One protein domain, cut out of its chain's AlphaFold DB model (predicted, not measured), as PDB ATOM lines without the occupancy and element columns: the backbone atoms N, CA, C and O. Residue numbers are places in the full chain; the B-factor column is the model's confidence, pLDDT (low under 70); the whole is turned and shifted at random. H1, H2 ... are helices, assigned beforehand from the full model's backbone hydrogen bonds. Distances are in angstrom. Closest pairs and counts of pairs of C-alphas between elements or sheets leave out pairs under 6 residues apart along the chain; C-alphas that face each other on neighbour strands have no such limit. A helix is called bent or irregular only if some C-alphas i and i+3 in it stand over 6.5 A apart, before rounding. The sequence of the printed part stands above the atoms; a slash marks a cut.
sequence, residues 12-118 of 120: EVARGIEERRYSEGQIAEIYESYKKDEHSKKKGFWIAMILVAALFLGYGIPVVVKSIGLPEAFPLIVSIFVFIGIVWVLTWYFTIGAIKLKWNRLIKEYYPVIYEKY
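Overview. This is residues 12 to 118 of the 120 residues of an uncharacterized protein of Lachnospiraceae bacterium NE2001 (UniProt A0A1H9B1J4). This is a long, thin, loosely closed helical hairpin of two long bent helices, H2 and H3, whose long arms H2a and H3a run opposite ways side by side; a tight turn at Gly 69 joins arm H2b to arm H3a at one end. At the other end the short helix H1 packs on the last part of H3, arm H3b, and both ends of the printed part lie towards that end. The printed part has 107 residues with three named helices, in the order H1, H2, H3, and no named strand; the class is all helix. The whole is extended, with a radius of gyration of the C-alphas of 21.0 A, a rod spanning 64 by 23 by 20 A.

Along the chain. Start with the longest helix, H2, residues 24 to 68. By its hydrogen bonds it was assigned as one helix, but it is bent: C-alphas 58 and 61 are 7.0 A apart. Find C-alpha 24 at (298.601, 333.865, 249.999); from there arm H2a runs 50.3 A to residue 58, and arm H2b covers residues 61 to 68. Next look at H3, residues 70 to 110, also assigned as one helix by its hydrogen bonds but bent, with C-alphas 95 and 98 6.7 A apart. Arm H3a, residues 70 to 95, is 36.0 A long and irregular, with C-alphas 72 and 75 6.52 A apart; arm H3b, residues 98 to 110, is 18.3 A long and ends at C-alpha 110, (298.524, 342.134, 241.564). H1 is residues 12 to 18, beginning at C-alpha 12, (286.250, 334.323, 238.343).

Arrangement. Look first along H2a: its residues 41 to 49 alone only just touch H3a, with 3 pairs of C-alphas within 8 A. The closest C-alphas, of Lys 41 and Thr 95, are 7.5 A apart, and the arms run opposite ways at a shallow tilt of 12 degrees. H2a and H3b are near each other. H2b and H3a form a helical hairpin and touch, opposite ways at a steep tilt of 43 degrees; their closest C-alphas, of Val 65 and Ala 73, are 5.5 A apart. H1 touches residues 106 to 110 of H3b, the same way at a steep tilt of 38 degrees, with the C-alphas of Glu 18 and Tyr 110 closest at 6.0 A. H1 and H2a are only just apart, at 8.4 A. The helix packing is mostly crossed, but only just: 1 of 3 touching pairs is at a shallow tilt. In H1, H2a, H2b and H3b every O i to N i+4 pair is within hydrogen-bond range; in H3a 20 of 22 are.

Size, cuts and confidence. The C-alphas of Ser 23 and Gly 69 are the two farthest apart, at 64.2 A. The printed part has no cut, and both links, H1 to H2 and H2 to H3, are tight. The mean pLDDT of the printed part is 88.3, and no printed residue is under 70.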
ATOM      1  N   GLU A  12     286.448 334.119 236.918       81.12
ATOM      2  CA  GLU A  12     286.250 334.323 238.343       81.12
ATOM      3  C   GLU A  12     287.563 334.350 239.138       81.12
ATOM      4  O   GLU A  12     287.763 335.269 239.927       81.12
ATOM      5  N   VAL A  13     288.484 333.409 238.890       83.31
ATOM      6  CA  VAL A  13     289.811 333.408 239.532       83.31
ATOM      7  C   VAL A  13     290.644 334.592 239.052       83.31
ATOM      8  O   VAL A  13     291.293 335.239 239.866       83.31
ATOM      9  N   ALA A  14     290.592 334.923 237.757       84.94
ATOM     10  CA  ALA A  14     291.266 336.103 237.217       84.94
ATOM     11  C   ALA A  14     290.808 337.376 237.942       84.94
ATOM     12  O   ALA A  14     291.626 338.094 238.512       84.94
ATOM     13  N   ARG A  15     289.490 337.592 238.001       86.00
ATOM     14  CA  ARG A  15     288.891 338.754 238.657       86.00
ATOM     15  C   ARG A  15     289.186 338.778 240.158       86.00
ATOM     16  O   ARG A  15     289.511 339.826 240.695       86.00
ATOM     17  N   GLY A  16     289.145 337.627 240.829       87.12
ATOM     18  CA  GLY A  16     289.494 337.542 242.248       87.12
ATOM     19  C   GLY A  16     290.962 337.888 242.535       87.12
ATOM     20  O   GLY A  16     291.248 338.470 243.580       87.12
ATOM     21  N   ILE A  17     291.881 337.584 241.608       88.12
ATOM     22  CA  ILE A  17     293.289 338.003 241.689       88.12
ATOM     23  C   ILE A  17     293.412 339.515 241.461       88.12
ATOM     24  O   ILE A  17     294.089 340.186 242.237       88.12
ATOM     25  N   GLU A  18     292.734 340.059 240.447       89.06
ATOM     26  CA  GLU A  18     292.728 341.499 240.143       89.06
ATOM     27  C   GLU A  18     292.200 342.330 241.326       89.06
ATOM     28  O   GLU A  18     292.785 343.337 241.721       89.06
ATOM     29  N   GLU A  19     291.133 341.855 241.965       92.12
ATOM     30  CA  GLU A  19     290.510 342.479 243.135       92.12
ATOM     31  C   GLU A  19     291.244 342.168 244.456       92.12
ATOM     32  O   GLU A  19     290.772 342.553 245.526       92.12
ATOM     33  N   ARG A  20     292.378 341.455 244.403       86.81
ATOM     34  CA  ARG A  20     293.178 341.015 245.559       86.81
ATOM     35  C   ARG A  20     292.375 340.290 246.651       86.81
ATOM     36  O   ARG A  20     292.675 340.401 247.839       86.81
ATOM     37  N   ARG A  21     291.345 339.532 246.262       87.88
ATOM     38  CA  ARG A  21     290.430 338.842 247.192       87.88
ATOM     39  C   ARG A  21     291.032 337.596 247.834       87.88
ATOM     40  O   ARG A  21     290.476 337.089 248.806       87.88
ATOM     41  N   TYR A  22     292.129 337.083 247.287       87.44
ATOM     42  CA  TYR A  22     292.757 335.857 247.764       87.44
ATOM     43  C   TYR A  22     293.903 336.149 248.729       87.44
ATOM     44  O   TYR A  22     294.766 336.993 248.476       87.44
ATOM     45  N   SER A  23     293.928 335.403 249.828       89.31
ATOM     46  CA  SER A  23     295.096 335.297 250.704       89.31
ATOM     47  C   SER A  23     296.226 334.507 250.031       89.31
ATOM     48  O   SER A  23     295.991 333.755 249.085       89.31
ATOM     49  N   GLU A  24     297.458 334.621 250.540       87.75
ATOM     50  CA  GLU A  24     298.601 333.865 249.999       87.75
ATOM     51  C   GLU A  24     298.350 332.347 250.006       87.75
ATOM     52  O   GLU A  24     298.666 331.673 249.028       87.75
ATOM     53  N   GLY A  25     297.729 331.809 251.063       86.31
ATOM     54  CA  GLY A  25     297.391 330.383 251.142       86.31
ATOM     55  C   GLY A  25     296.438 329.938 250.029       86.31
ATOM     56  O   GLY A  25     296.651 328.901 249.410       86.31
ATOM     57  N   GLN A  26     295.443 330.764 249.697       87.38
ATOM     58  CA  GLN A  26     294.519 330.482 248.595       87.38
ATOM     59  C   GLN A  26     295.209 330.592 247.231       87.38
ATOM     60  O   GLN A  26     294.960 329.772 246.351       87.38
ATOM     61  N   ILE A  27     296.115 331.560 247.052       87.88
ATOM     62  CA  ILE A  27     296.945 331.648 245.841       87.88
ATOM     63  C   ILE A  27     297.817 330.393 245.688       87.88
ATOM     64  O   ILE A  27     297.940 329.882 244.576       87.88
ATOM     65  N   ALA A  28     298.369 329.860 246.783       88.25
ATOM     66  CA  ALA A  28     299.163 328.633 246.772       88.25
ATOM     67  C   ALA A  28     298.336 327.396 246.372       88.25
ATOM     68  O   ALA A  28     298.785 326.600 245.549       88.25
ATOM     69  N   GLU A  29     297.117 327.250 246.897       87.56
ATOM     70  CA  GLU A  29     296.202 326.164 246.511       87.56
ATOM     71  C   GLU A  29     295.822 326.234 245.028       87.56
ATOM     72  O   GLU A  29     295.855 325.229 244.311       87.56
ATOM     73  N   ILE A  30     295.501 327.439 244.549       87.75
ATOM     74  CA  ILE A  30     295.181 327.685 243.144       87.75
ATOM     75  C   ILE A  30     296.397 327.349 242.265       87.75
ATOM     76  O   ILE A  30     296.255 326.646 241.263       87.75
ATOM     77  N   TYR A  31     297.592 327.788 242.660       89.31
ATOM     78  CA  TYR A  31     298.846 327.490 241.969       89.31
ATOM     79  C   TYR A  31     299.109 325.981 241.857       89.31
ATOM     80  O   TYR A  31     299.363 325.488 240.757       89.31
ATOM     81  N   GLU A  32     299.009 325.228 242.955       88.19
ATOM     82  CA  GLU A  32     299.236 323.776 242.939       88.19
ATOM     83  C   GLU A  32     298.206 323.044 242.067       88.19
ATOM     84  O   GLU A  32     298.550 322.107 241.340       88.19
ATOM     85  N   SER A  33     296.954 323.514 242.056       87.00
ATOM     86  CA  SER A  33     295.922 323.004 241.148       87.00
ATOM     87  C   SER A  33     296.308 323.200 239.676       87.00
ATOM     88  O   SER A  33     296.297 322.242 238.896       87.00
ATOM     89  N   TYR A  34     296.736 324.411 239.300       84.31
ATOM     90  CA  TYR A  34     297.166 324.709 237.931       84.31
ATOM     91  C   TYR A  34     298.427 323.949 237.532       84.31
ATOM     92  O   TYR A  34     298.508 323.446 236.414       84.31
ATOM     93  N   LYS A  35     299.392 323.809 238.440       86.44
ATOM     94  CA  LYS A  35     300.622 323.048 238.207       86.44
ATOM     95  C   LYS A  35     300.332 321.567 237.957       86.44
ATOM     96  O   LYS A  35     300.919 320.954 237.062       86.44
ATOM     97  N   LYS A  36     299.398 320.981 238.714       86.44
ATOM     98  CA  LYS A  36     298.949 319.597 238.511       86.44
ATOM     99  C   LYS A  36     298.219 319.428 237.176       86.44
ATOM    100  O   LYS A  36     298.456 318.441 236.476       86.44
ATOM    101  N   ASP A  37     297.367 320.384 236.813       83.75
ATOM    102  CA  ASP A  37     296.662 320.388 235.529       83.75
ATOM    103  C   ASP A  37     297.629 320.552 234.344       83.75
ATOM    104  O   ASP A  37     297.567 319.777 233.391       83.75
ATOM    105  N   GLU A  38     298.607 321.461 234.435       84.31
ATOM    106  CA  GLU A  38     299.688 321.610 233.451       84.31
ATOM    107  C   GLU A  38     300.444 320.293 233.266       84.31
ATOM    108  O   GLU A  38     300.643 319.842 232.135       84.31
ATOM    109  N   HIS A  39     300.836 319.641 234.362       85.44
ATOM    110  CA  HIS A  39     301.551 318.371 234.294       85.44
ATOM    111  C   HIS A  39     300.703 317.274 233.627       85.44
ATOM    112  O   HIS A  39     301.210 316.494 232.814       85.44
ATOM    113  N   SER A  40     299.405 317.223 233.935       85.62
ATOM    114  CA  SER A  40     298.460 316.288 233.316       85.62
ATOM    115  C   SER A  40     298.308 316.546 231.814       85.62
ATOM    116  O   SER A  40     298.497 315.636 231.001       85.62
ATOM    117  N   LYS A  41     298.065 317.803 231.423       84.31
ATOM    118  CA  LYS A  41     297.939 318.233 230.023       84.31
ATOM    119  C   LYS A  41     299.216 317.983 229.234       84.31
ATOM    120  O   LYS A  41     299.146 317.465 228.124       84.31
ATOM    121  N   LYS A  42     300.384 318.262 229.818       86.31
ATOM    122  CA  LYS A  42     301.692 317.958 229.226       86.31
ATOM    123  C   LYS A  42     301.834 316.467 228.952       86.31
ATOM    124  O   LYS A  42     302.211 316.087 227.848       86.31
ATOM    125  N   LYS A  43     301.503 315.618 229.928       87.50
ATOM    126  CA  LYS A  43     301.552 314.162 229.758       87.50
ATOM    127  C   LYS A  43     300.597 313.695 228.653       87.50
ATOM    128  O   LYS A  43     301.021 312.944 227.781       87.50
ATOM    129  N   GLY A  44     299.351 314.169 228.658       86.50
ATOM    130  CA  GLY A  44     298.363 313.856 227.620       86.50
ATOM    131  C   GLY A  44     298.810 314.296 226.223       86.50
ATOM    132  O   GLY A  44     298.716 313.521 225.277       86.50
ATOM    133  N   PHE A  45     299.383 315.497 226.111       87.56
ATOM    134  CA  PHE A  45     299.940 316.021 224.867       87.56
ATOM    135  C   PHE A  45     301.075 315.141 224.329       87.56
ATOM    136  O   PHE A  45     301.053 314.766 223.160       87.56
ATOM    137  N   TRP A  46     302.036 314.754 225.173       87.62
ATOM    138  CA  TRP A  46     303.128 313.867 224.757       87.62
ATOM    139  C   TRP A  46     302.627 312.493 224.314       87.62
ATOM    140  O   TRP A  46     303.095 311.978 223.303       87.62
ATOM    141  N   ILE A  47     301.649 311.921 225.022       90.88
ATOM    142  CA  ILE A  47     301.021 310.652 224.624       90.88
ATOM    143  C   ILE A  47     300.363 310.793 223.247       90.88
ATOM    144  O   ILE A  47     300.592 309.955 222.374       90.88
ATOM    145  N   ALA A  48     299.598 311.864 223.023       88.19
ATOM    146  CA  ALA A  48     298.966 312.128 221.734       88.19
ATOM    147  C   ALA A  48     300.002 312.296 220.611       88.19
ATOM    148  O   ALA A  48     299.837 311.712 219.543       88.19
ATOM    149  N   MET A  49     301.099 313.022 220.856       87.75
ATOM    150  CA  MET A  49     302.172 313.173 219.867       87.75
ATOM    151  C   MET A  49     302.832 311.842 219.518       87.75
ATOM    152  O   MET A  49     303.044 311.565 218.340       87.75
ATOM    153  N   ILE A  50     303.126 311.001 220.514       91.62
ATOM    154  CA  ILE A  50     303.722 309.679 220.286       91.62
ATOM    155  C   ILE A  50     302.779 308.804 219.456       91.62
ATOM    156  O   ILE A  50     303.229 308.154 218.516       91.62
ATOM    157  N   LEU A  51     301.475 308.816 219.753       92.31
ATOM    158  CA  LEU A  51     300.480 308.058 218.990       92.31
ATOM    159  C   LEU A  51     300.382 308.538 217.538       92.31
ATOM    160  O   LEU A  51     300.422 307.721 216.622       92.31
ATOM    161  N   VAL A  52     300.303 309.853 217.316       89.62
ATOM    162  CA  VAL A  52     300.266 310.430 215.963       89.62
ATOM    163  C   VAL A  52     301.547 310.099 215.199       89.62
ATOM    164  O   VAL A  52     301.474 309.677 214.046       89.62
ATOM    165  N   ALA A  53     302.712 310.216 215.840       90.06
ATOM    166  CA  ALA A  53     303.991 309.858 215.237       90.06
ATOM    167  C   ALA A  53     304.055 308.365 214.880       90.06
ATOM    168  O   ALA A  53     304.448 308.023 213.769       90.06
ATOM    169  N   ALA A  54     303.618 307.476 215.777       92.56
ATOM    170  CA  ALA A  54     303.598 306.036 215.531       92.56
ATOM    171  C   ALA A  54     302.679 305.665 214.356       92.56
ATOM    172  O   ALA A  54     303.073 304.873 213.502       92.56
ATOM    173  N   LEU A  55     301.490 306.271 214.265       90.81
ATOM    174  CA  LEU A  55     300.570 306.068 213.141       90.81
ATOM    175  C   LEU A  55     301.155 306.593 211.823       90.81
ATOM    176  O   LEU A  55     301.072 305.928 210.790       90.81
ATOM    177  N   PHE A  56     301.781 307.769 211.852       89.12
ATOM    178  CA  PHE A  56     302.349 308.373 210.652       89.12
ATOM    179  C   PHE A  56     303.576 307.604 210.142       89.12
ATOM    180  O   PHE A  56     303.688 307.357 208.944       89.12
ATOM    181  N   LEU A  57     304.459 307.157 211.039       89.94
ATOM    182  CA  LEU A  57     305.624 306.340 210.691       89.94
ATOM    183  C   LEU A  57     305.229 304.917 210.270       89.94
ATOM    184  O   LEU A  57     305.759 304.402 209.288       89.94
ATOM    185  N   GLY A  58     304.305 304.284 210.997       91.06
ATOM    186  CA  GLY A  58     303.917 302.890 210.775       91.06
ATOM    187  C   GLY A  58     302.999 302.679 209.572       91.06
ATOM    188  O   GLY A  58     303.025 301.610 208.966       91.06
ATOM    189  N   TYR A  59     302.203 303.685 209.208       90.44
ATOM    190  CA  TYR A  59     301.219 303.573 208.131       90.44
ATOM    191  C   TYR A  59     301.326 304.700 207.099       90.44
ATOM    192  O   TYR A  59     301.389 304.424 205.903       90.44
ATOM    193  N   GLY A  60     301.412 305.957 207.541       88.12
ATOM    194  CA  GLY A  60     301.440 307.124 206.651       88.12
ATOM    195  C   GLY A  60     302.582 307.091 205.630       88.12
ATOM    196  O   GLY A  60     302.332 307.110 204.427       88.12
ATOM    197  N   ILE A  61     303.830 306.980 206.095       90.12
ATOM    198  CA  ILE A  61     305.012 306.960 205.219       90.12
ATOM    199  C   ILE A  61     304.978 305.775 204.236       90.12
ATOM    200  O   ILE A  61     305.108 306.022 203.037       90.12
ATOM    201  N   PRO A  62     304.770 304.512 204.668       91.81
ATOM    202  CA  PRO A  62     304.707 303.384 203.740       91.81
ATOM    203  C   PRO A  62     303.632 303.527 202.662       91.81
ATOM    204  O   PRO A  62     303.872 303.150 201.517       91.81
ATOM    205  N   VAL A  63     302.457 304.059 203.011       91.88
ATOM    206  CA  VAL A  63     301.369 304.284 202.049       91.88
ATOM    207  C   VAL A  63     301.773 305.337 201.024       91.88
ATOM    208  O   VAL A  63     301.701 305.071 199.828       91.88
ATOM    209  N   VAL A  64     302.271 306.488 201.478       90.94
ATOM    210  CA  VAL A  64     302.697 307.578 200.587       90.94
ATOM    211  C   VAL A  64     303.809 307.110 199.644       90.94
ATOM    212  O   VAL A  64     303.709 307.301 198.435       90.94
ATOM    213  N   VAL A  65     304.830 306.427 200.167       92.62
ATOM    214  CA  VAL A  65     305.945 305.911 199.357       92.62
ATOM    215  C   VAL A  65     305.469 304.874 198.335       92.62
ATOM    216  O   VAL A  65     305.928 304.895 197.194       92.62
ATOM    217  N   LYS A  66     304.530 303.988 198.700       92.44
ATOM    218  CA  LYS A  66     303.957 303.005 197.763       92.44
ATOM    219  C   LYS A  66     303.125 303.644 196.654       92.44
ATOM    220  O   LYS A  66     303.058 303.074 195.571       92.44
ATOM    221  N   SER A  67     302.476 304.776 196.916       90.81
ATOM    222  CA  SER A  67     301.571 305.413 195.954       90.81
ATOM    223  C   SER A  67     302.287 306.225 194.880       90.81
ATOM    224  O   SER A  67     301.847 306.198 193.734       90.81
ATOM    225  N   ILE A  68     303.343 306.959 195.236       91.69
ATOM    226  CA  ILE A  68     303.977 307.923 194.317       91.69
ATOM    227  C   ILE A  68     305.474 307.701 194.101       91.69
ATOM    228  O   ILE A  68     306.062 308.412 193.301       91.69
ATOM    229  N   GLY A  69     306.080 306.705 194.752       90.56
ATOM    230  CA  GLY A  69     307.522 306.487 194.684       90.56
ATOM    231  C   GLY A  69     308.287 307.335 195.701       90.56
ATOM    232  O   GLY A  69     307.793 308.321 196.242       90.56
ATOM    233  N   LEU A  70     309.501 306.896 196.035       86.25
ATOM    234  CA  LEU A  70     310.306 307.485 197.108       86.25
ATOM    235  C   LEU A  70     310.846 308.898 196.785       86.25
ATOM    236  O   LEU A  70     310.782 309.748 197.677       86.25
ATOM    237  N   PRO A  71     311.337 309.191 195.560       91.06
ATOM    238  CA  PRO A  71     311.802 310.533 195.197       91.06
ATOM    239  C   PRO A  71     310.702 311.599 195.300       91.06
ATOM    240  O   PRO A  71     310.934 312.683 195.833       91.06
ATOM    241  N   GLU A  72     309.493 311.277 194.846       90.94
ATOM    242  CA  GLU A  72     308.330 312.164 194.827       90.94
ATOM    243  C   GLU A  72     307.660 312.261 196.206       90.94
ATOM    244  O   GLU A  72     307.165 313.321 196.593       90.94
ATOM    245  N   ALA A  73     307.679 311.176 196.988       91.50
ATOM    246  CA  ALA A  73     307.168 311.154 198.357       91.50
ATOM    247  C   ALA A  73     307.996 312.008 199.321       91.50
ATOM    248  O   ALA A  73     307.441 312.558 200.271       91.50
ATOM    249  N   PHE A  74     309.307 312.124 199.103       90.31
ATOM    250  CA  PHE A  74     310.206 312.825 200.018       90.31
ATOM    251  C   PHE A  74     309.789 314.280 200.313       90.31
ATOM    252  O   PHE A  74     309.573 314.592 201.490       90.31
ATOM    253  N   PRO A  75     309.606 315.174 199.317       92.25
ATOM    254  CA  PRO A  75     309.176 316.546 199.587       92.25
ATOM    255  C   PRO A  75     307.802 316.602 200.268       92.25
ATOM    256  O   PRO A  75     307.617 317.400 201.186       92.25
ATOM    257  N   LEU A  76     306.867 315.718 199.894       90.00
ATOM    258  CA  LEU A  76     305.535 315.651 200.501       90.00
ATOM    259  C   LEU A  76     305.609 315.285 201.990       90.00
ATOM    260  O   LEU A  76     305.008 315.954 202.829       90.00
ATOM    261  N   ILE A  77     306.373 314.242 202.325       90.12
ATOM    262  CA  ILE A  77     306.586 313.788 203.702       90.12
ATOM    263  C   ILE A  77     307.194 314.923 204.530       90.12
ATOM    264  O   ILE A  77     306.685 315.228 205.608       90.12
ATOM    265  N   VAL A  78     308.229 315.593 204.013       91.06
ATOM    266  CA  VAL A  78     308.870 316.728 204.692       91.06
ATOM    267  C   VAL A  78     307.876 317.868 204.930       91.06
ATOM    268  O   VAL A  78     307.790 318.370 206.050       91.06
ATOM    269  N   SER A  79     307.078 318.252 203.927       91.69
ATOM    270  CA  SER A  79     306.052 319.292 204.089       91.69
ATOM    271  C   SER A  79     305.012 318.926 205.151       91.69
ATOM    272  O   SER A  79     304.643 319.775 205.964       91.69
ATOM    273  N   ILE A  80     304.575 317.664 205.194       89.12
ATOM    274  CA  ILE A  80     303.628 317.188 206.209       89.12
ATOM    275  C   ILE A  80     304.256 317.244 207.607       89.12
ATOM    276  O   ILE A  80     303.605 317.715 208.537       89.12
ATOM    277  N   PHE A  81     305.520 316.842 207.771       88.38
ATOM    278  CA  PHE A  81     306.217 316.950 209.058       88.38
ATOM    279  C   PHE A  81     306.323 318.397 209.545       88.38
ATOM    280  O   PHE A  81     306.072 318.662 210.721       88.38
ATOM    281  N   VAL A  82     306.644 319.338 208.653       92.06
ATOM    282  CA  VAL A  82     306.681 320.770 208.989       92.06
ATOM    283  C   VAL A  82     305.300 321.251 209.436       92.06
ATOM    284  O   VAL A  82     305.181 321.899 210.476       92.06
ATOM    285  N   PHE A  83     304.248 320.890 208.699       90.75
ATOM    286  CA  PHE A  83     302.879 321.269 209.040       90.75
ATOM    287  C   PHE A  83     302.436 320.698 210.395       90.75
ATOM    288  O   PHE A  83     301.943 321.439 211.247       90.75
ATOM    289  N   ILE A  84     302.672 319.405 210.634       89.50
ATOM    290  CA  ILE A  84     302.382 318.744 211.914       89.50
ATOM    291  C   ILE A  84     303.147 319.428 213.053       89.50
ATOM    292  O   ILE A  84     302.561 319.713 214.095       89.50
ATOM    293  N   GLY A  85     304.426 319.753 212.841       89.81
ATOM    294  CA  GLY A  85     305.244 320.471 213.816       89.81
ATOM    295  C   GLY A  85     304.649 321.828 214.200       89.81
ATOM    296  O   GLY A  85     304.529 322.131 215.387       89.81
ATOM    297  N   ILE A  86     304.203 322.621 213.220       92.56
ATOM    298  CA  ILE A  86     303.538 323.911 213.468       92.56
ATOM    299  C   ILE A  86     302.254 323.708 214.280       92.56
ATOM    300  O   ILE A  86     302.049 324.380 215.293       92.56
ATOM    301  N   VAL A  87     301.405 322.757 213.878       90.44
ATOM    302  CA  VAL A  87     300.149 322.453 214.582       90.44
ATOM    303  C   VAL A  87     300.417 322.021 216.025       90.44
ATOM    304  O   VAL A  87     299.716 322.461 216.938       90.44
ATOM    305  N   TRP A  88     301.449 321.212 216.265       89.50
ATOM    306  CA  TRP A  88     301.844 320.792 217.608       89.50
ATOM    307  C   TRP A  88     302.321 321.956 218.469       89.50
ATOM    308  O   TRP A  88     301.868 322.082 219.607       89.50
ATOM    309  N   VAL A  89     303.171 322.838 217.936       89.94
ATOM    310  CA  VAL A  89     303.643 324.028 218.661       89.94
ATOM    311  C   VAL A  89     302.475 324.948 219.017       89.94
ATOM    312  O   VAL A  89     302.378 325.397 220.161       89.94
ATOM    313  N   LEU A  90     301.555 325.190 218.080       89.31
ATOM    314  CA  LEU A  90     300.360 325.995 218.340       89.31
ATOM    315  C   LEU A  90     299.474 325.346 219.403       89.31
ATOM    316  O   LEU A  90     299.085 326.002 220.367       89.31
ATOM    317  N   THR A  91     299.204 324.047 219.279       86.69
ATOM    318  CA  THR A  91     298.380 323.306 220.244       86.69
ATOM    319  C   THR A  91     298.995 323.351 221.641       86.69
ATOM    320  O   THR A  91     298.298 323.625 222.618       86.69
ATOM    321  N   TRP A  92     300.311 323.154 221.748       86.62
ATOM    322  CA  TRP A  92     301.053 323.287 222.999       86.62
ATOM    323  C   TRP A  92     300.922 324.691 223.595       86.62
ATOM    324  O   TRP A  92     300.612 324.851 224.780       86.62
ATOM    325  N   TYR A  93     301.118 325.719 222.768       84.81
ATOM    326  CA  TYR A  93     301.012 327.109 223.189       84.81
ATOM    327  C   TYR A  93     299.606 327.441 223.704       84.81
ATOM    328  O   TYR A  93     299.480 327.989 224.797       84.81
ATOM    329  N   PHE A  94     298.549 327.060 222.986       81.69
ATOM    330  CA  PHE A  94     297.171 327.327 223.412       81.69
ATOM    331  C   PHE A  94     296.759 326.527 224.653       81.69
ATOM    332  O   PHE A  94     296.032 327.049 225.496       81.69
ATOM    333  N   THR A  95     297.242 325.291 224.798       76.19
ATOM    334  CA  THR A  95     296.810 324.390 225.880       76.19
ATOM    335  C   THR A  95     297.554 324.640 227.192       76.19
ATOM    336  O   THR A  95     296.963 324.538 228.266       76.19
ATOM    337  N   ILE A  96     298.852 324.953 227.119       79.06
ATOM    338  CA  ILE A  96     299.742 325.060 228.287       79.06
ATOM    339  C   ILE A  96     300.341 326.467 228.385       79.06
ATOM    340  O   ILE A  96     300.261 327.112 229.431       79.06
ATOM    341  N   GLY A  97     300.897 326.978 227.284       78.94
ATOM    342  CA  GLY A  97     301.609 328.260 227.267       78.94
ATOM    343  C   GLY A  97     300.738 329.463 227.644       78.94
ATOM    344  O   GLY A  97     301.152 330.302 228.443       78.94
ATOM    345  N   ALA A  98     299.516 329.535 227.117       81.06
ATOM    346  CA  ALA A  98     298.608 330.660 227.317       81.06
ATOM    347  C   ALA A  98     298.142 330.797 228.777       81.06
ATOM    348  O   ALA A  98     298.014 331.916 229.277       81.06
ATOM    349  N   ILE A  99     297.913 329.678 229.474       81.00
ATOM    350  CA  ILE A  99     297.491 329.673 230.885       81.00
ATOM    351  C   ILE A  99     298.629 330.188 231.767       81.00
ATOM    352  O   ILE A  99     298.426 331.119 232.544       81.00
ATOM    353  N   LYS A 100     299.838 329.652 231.576       85.00
ATOM    354  CA  LYS A 100     301.056 330.067 232.282       85.00
ATOM    355  C   LYS A 100     301.362 331.552 232.088       85.00
ATOM    356  O   LYS A 100     301.615 332.264 233.056       85.00
ATOM    357  N   LEU A 101     301.273 332.047 230.851       85.88
ATOM    358  CA  LEU A 101     301.454 333.468 230.533       85.88
ATOM    359  C   LEU A 101     300.438 334.358 231.254       85.88
ATOM    360  O   LEU A 101     300.824 335.358 231.859       85.88
ATOM    361  N   LYS A 102     299.149 333.995 231.213       84.19
ATOM    362  CA  LYS A 102     298.091 334.757 231.892       84.19
ATOM    363  C   LYS A 102     298.269 334.750 233.410       84.19
ATOM    364  O   LYS A 102     298.187 335.814 234.014       84.19
ATOM    365  N   TRP A 103     298.551 333.590 234.002       88.31
ATOM    366  CA  TRP A 103     298.806 333.452 235.437       88.31
ATOM    367  C   TRP A 103     299.999 334.299 235.882       88.31
ATOM    368  O   TRP A 103     299.857 335.156 236.749       88.31
ATOM    369  N   ASN A 104     301.153 334.125 235.232       89.25
ATOM    370  CA  ASN A 104     302.374 334.844 235.583       89.25
ATOM    371  C   ASN A 104     302.193 336.355 235.458       89.25
ATOM    372  O   ASN A 104     302.673 337.097 236.311       89.25
ATOM    373  N   ARG A 105     301.470 336.821 234.432       90.19
ATOM    374  CA  ARG A 105     301.146 338.243 234.285       90.19
ATOM    375  C   ARG A 105     300.302 338.753 235.455       90.19
ATOM    376  O   ARG A 105     300.669 339.754 236.055       90.19
ATOM    377  N   LEU A 106     299.223 338.049 235.798       88.38
ATOM    378  CA  LEU A 106     298.314 338.457 236.873       88.38
ATOM    379  C   LEU A 106     298.998 338.456 238.246       88.38
ATOM    380  O   LEU A 106     298.890 339.428 238.986       88.38
ATOM    381  N   ILE A 107     299.755 337.410 238.582       91.06
ATOM    382  CA  ILE A 107     300.463 337.366 239.867       91.06
ATOM    383  C   ILE A 107     301.551 338.443 239.929       91.06
ATOM    384  O   ILE A 107     301.690 339.099 240.957       91.06
ATOM    385  N   LYS A 108     302.281 338.690 238.834       92.06
ATOM    386  CA  LYS A 108     303.296 339.753 238.788       92.06
ATOM    387  C   LYS A 108     302.698 341.140 239.033       92.06
ATOM    388  O   LYS A 108     303.331 341.964 239.684       92.06
ATOM    389  N   GLU A 109     301.514 341.398 238.493       92.50
ATOM    390  CA  GLU A 109     300.850 342.700 238.563       92.50
ATOM    391  C   GLU A 109     300.155 342.931 239.913       92.50
ATOM    392  O   GLU A 109     300.364 343.958 240.561       92.50
ATOM    393  N   TYR A 110     299.376 341.957 240.385       91.06
ATOM    394  CA  TYR A 110     298.524 342.134 241.564       91.06
ATOM    395  C   TYR A 110     299.159 341.631 242.864       91.06
ATOM    396  O   TYR A 110     298.819 342.145 243.932       91.06
ATOM    397  N   TYR A 111     300.117 340.703 242.782       89.25
ATOM    398  CA  TYR A 111     300.790 340.060 243.915       89.25
ATOM    399  C   TYR A 111     302.328 339.989 243.739       89.25
ATOM    400  O   TYR A 111     302.927 338.916 243.874       89.25
ATOM    401  N   PRO A 112     303.017 341.119 243.482       90.56
ATOM    402  CA  PRO A 112     304.442 341.125 243.131       90.56
ATOM    403  C   PRO A 112     305.350 340.535 244.218       90.56
ATOM    404  O   PRO A 112     306.371 339.931 243.903       90.56
ATOM    405  N   VAL A 113     304.968 340.662 245.494       91.38
ATOM    406  CA  VAL A 113     305.753 340.182 246.648       91.38
ATOM    407  C   VAL A 113     305.904 338.658 246.650       91.38
ATOM    408  O   VAL A 113     306.926 338.138 247.084       91.38
ATOM    409  N   ILE A 114     304.903 337.939 246.140       89.25
ATOM    410  CA  ILE A 114     304.876 336.470 246.122       89.25
ATOM    411  C   ILE A 114     305.077 335.894 244.711       89.25
ATOM    412  O   ILE A 114     305.007 334.681 244.522       89.25
ATOM    413  N   TYR A 115     305.352 336.744 243.716       88.69
ATOM    414  CA  TYR A 115     305.458 336.344 242.313       88.69
ATOM    415  C   TYR A 115     306.535 335.289 242.065       88.69
ATOM    416  O   TYR A 115     306.243 334.264 241.456       88.69
ATOM    417  N   GLU A 116     307.751 335.489 242.577       86.94
ATOM    418  CA  GLU A 116     308.847 334.528 242.378       86.94
ATOM    419  C   GLU A 116     308.551 333.158 243.007       86.94
ATOM    420  O   GLU A 116     309.039 332.135 242.533       86.94
ATOM    421  N   LYS A 117     307.704 333.118 244.042       88.25
ATOM    422  CA  LYS A 117     307.313 331.882 244.730       88.25
ATOM    423  C   LYS A 117     306.236 331.097 243.974       88.25
ATOM    424  O   LYS A 117     306.249 329.870 244.013       88.25
ATOM    425  N   TYR A 118     305.325 331.788 243.287       88.44
ATOM    426  CA  TYR A 118     304.167 331.179 242.614       88.44
ATOM    427  C   TYR A 118     304.164 331.389 241.095       88.44
ATOM    428  O   TYR A 118     303.105 331.383 240.461       88.44
TER     429      TYR A 118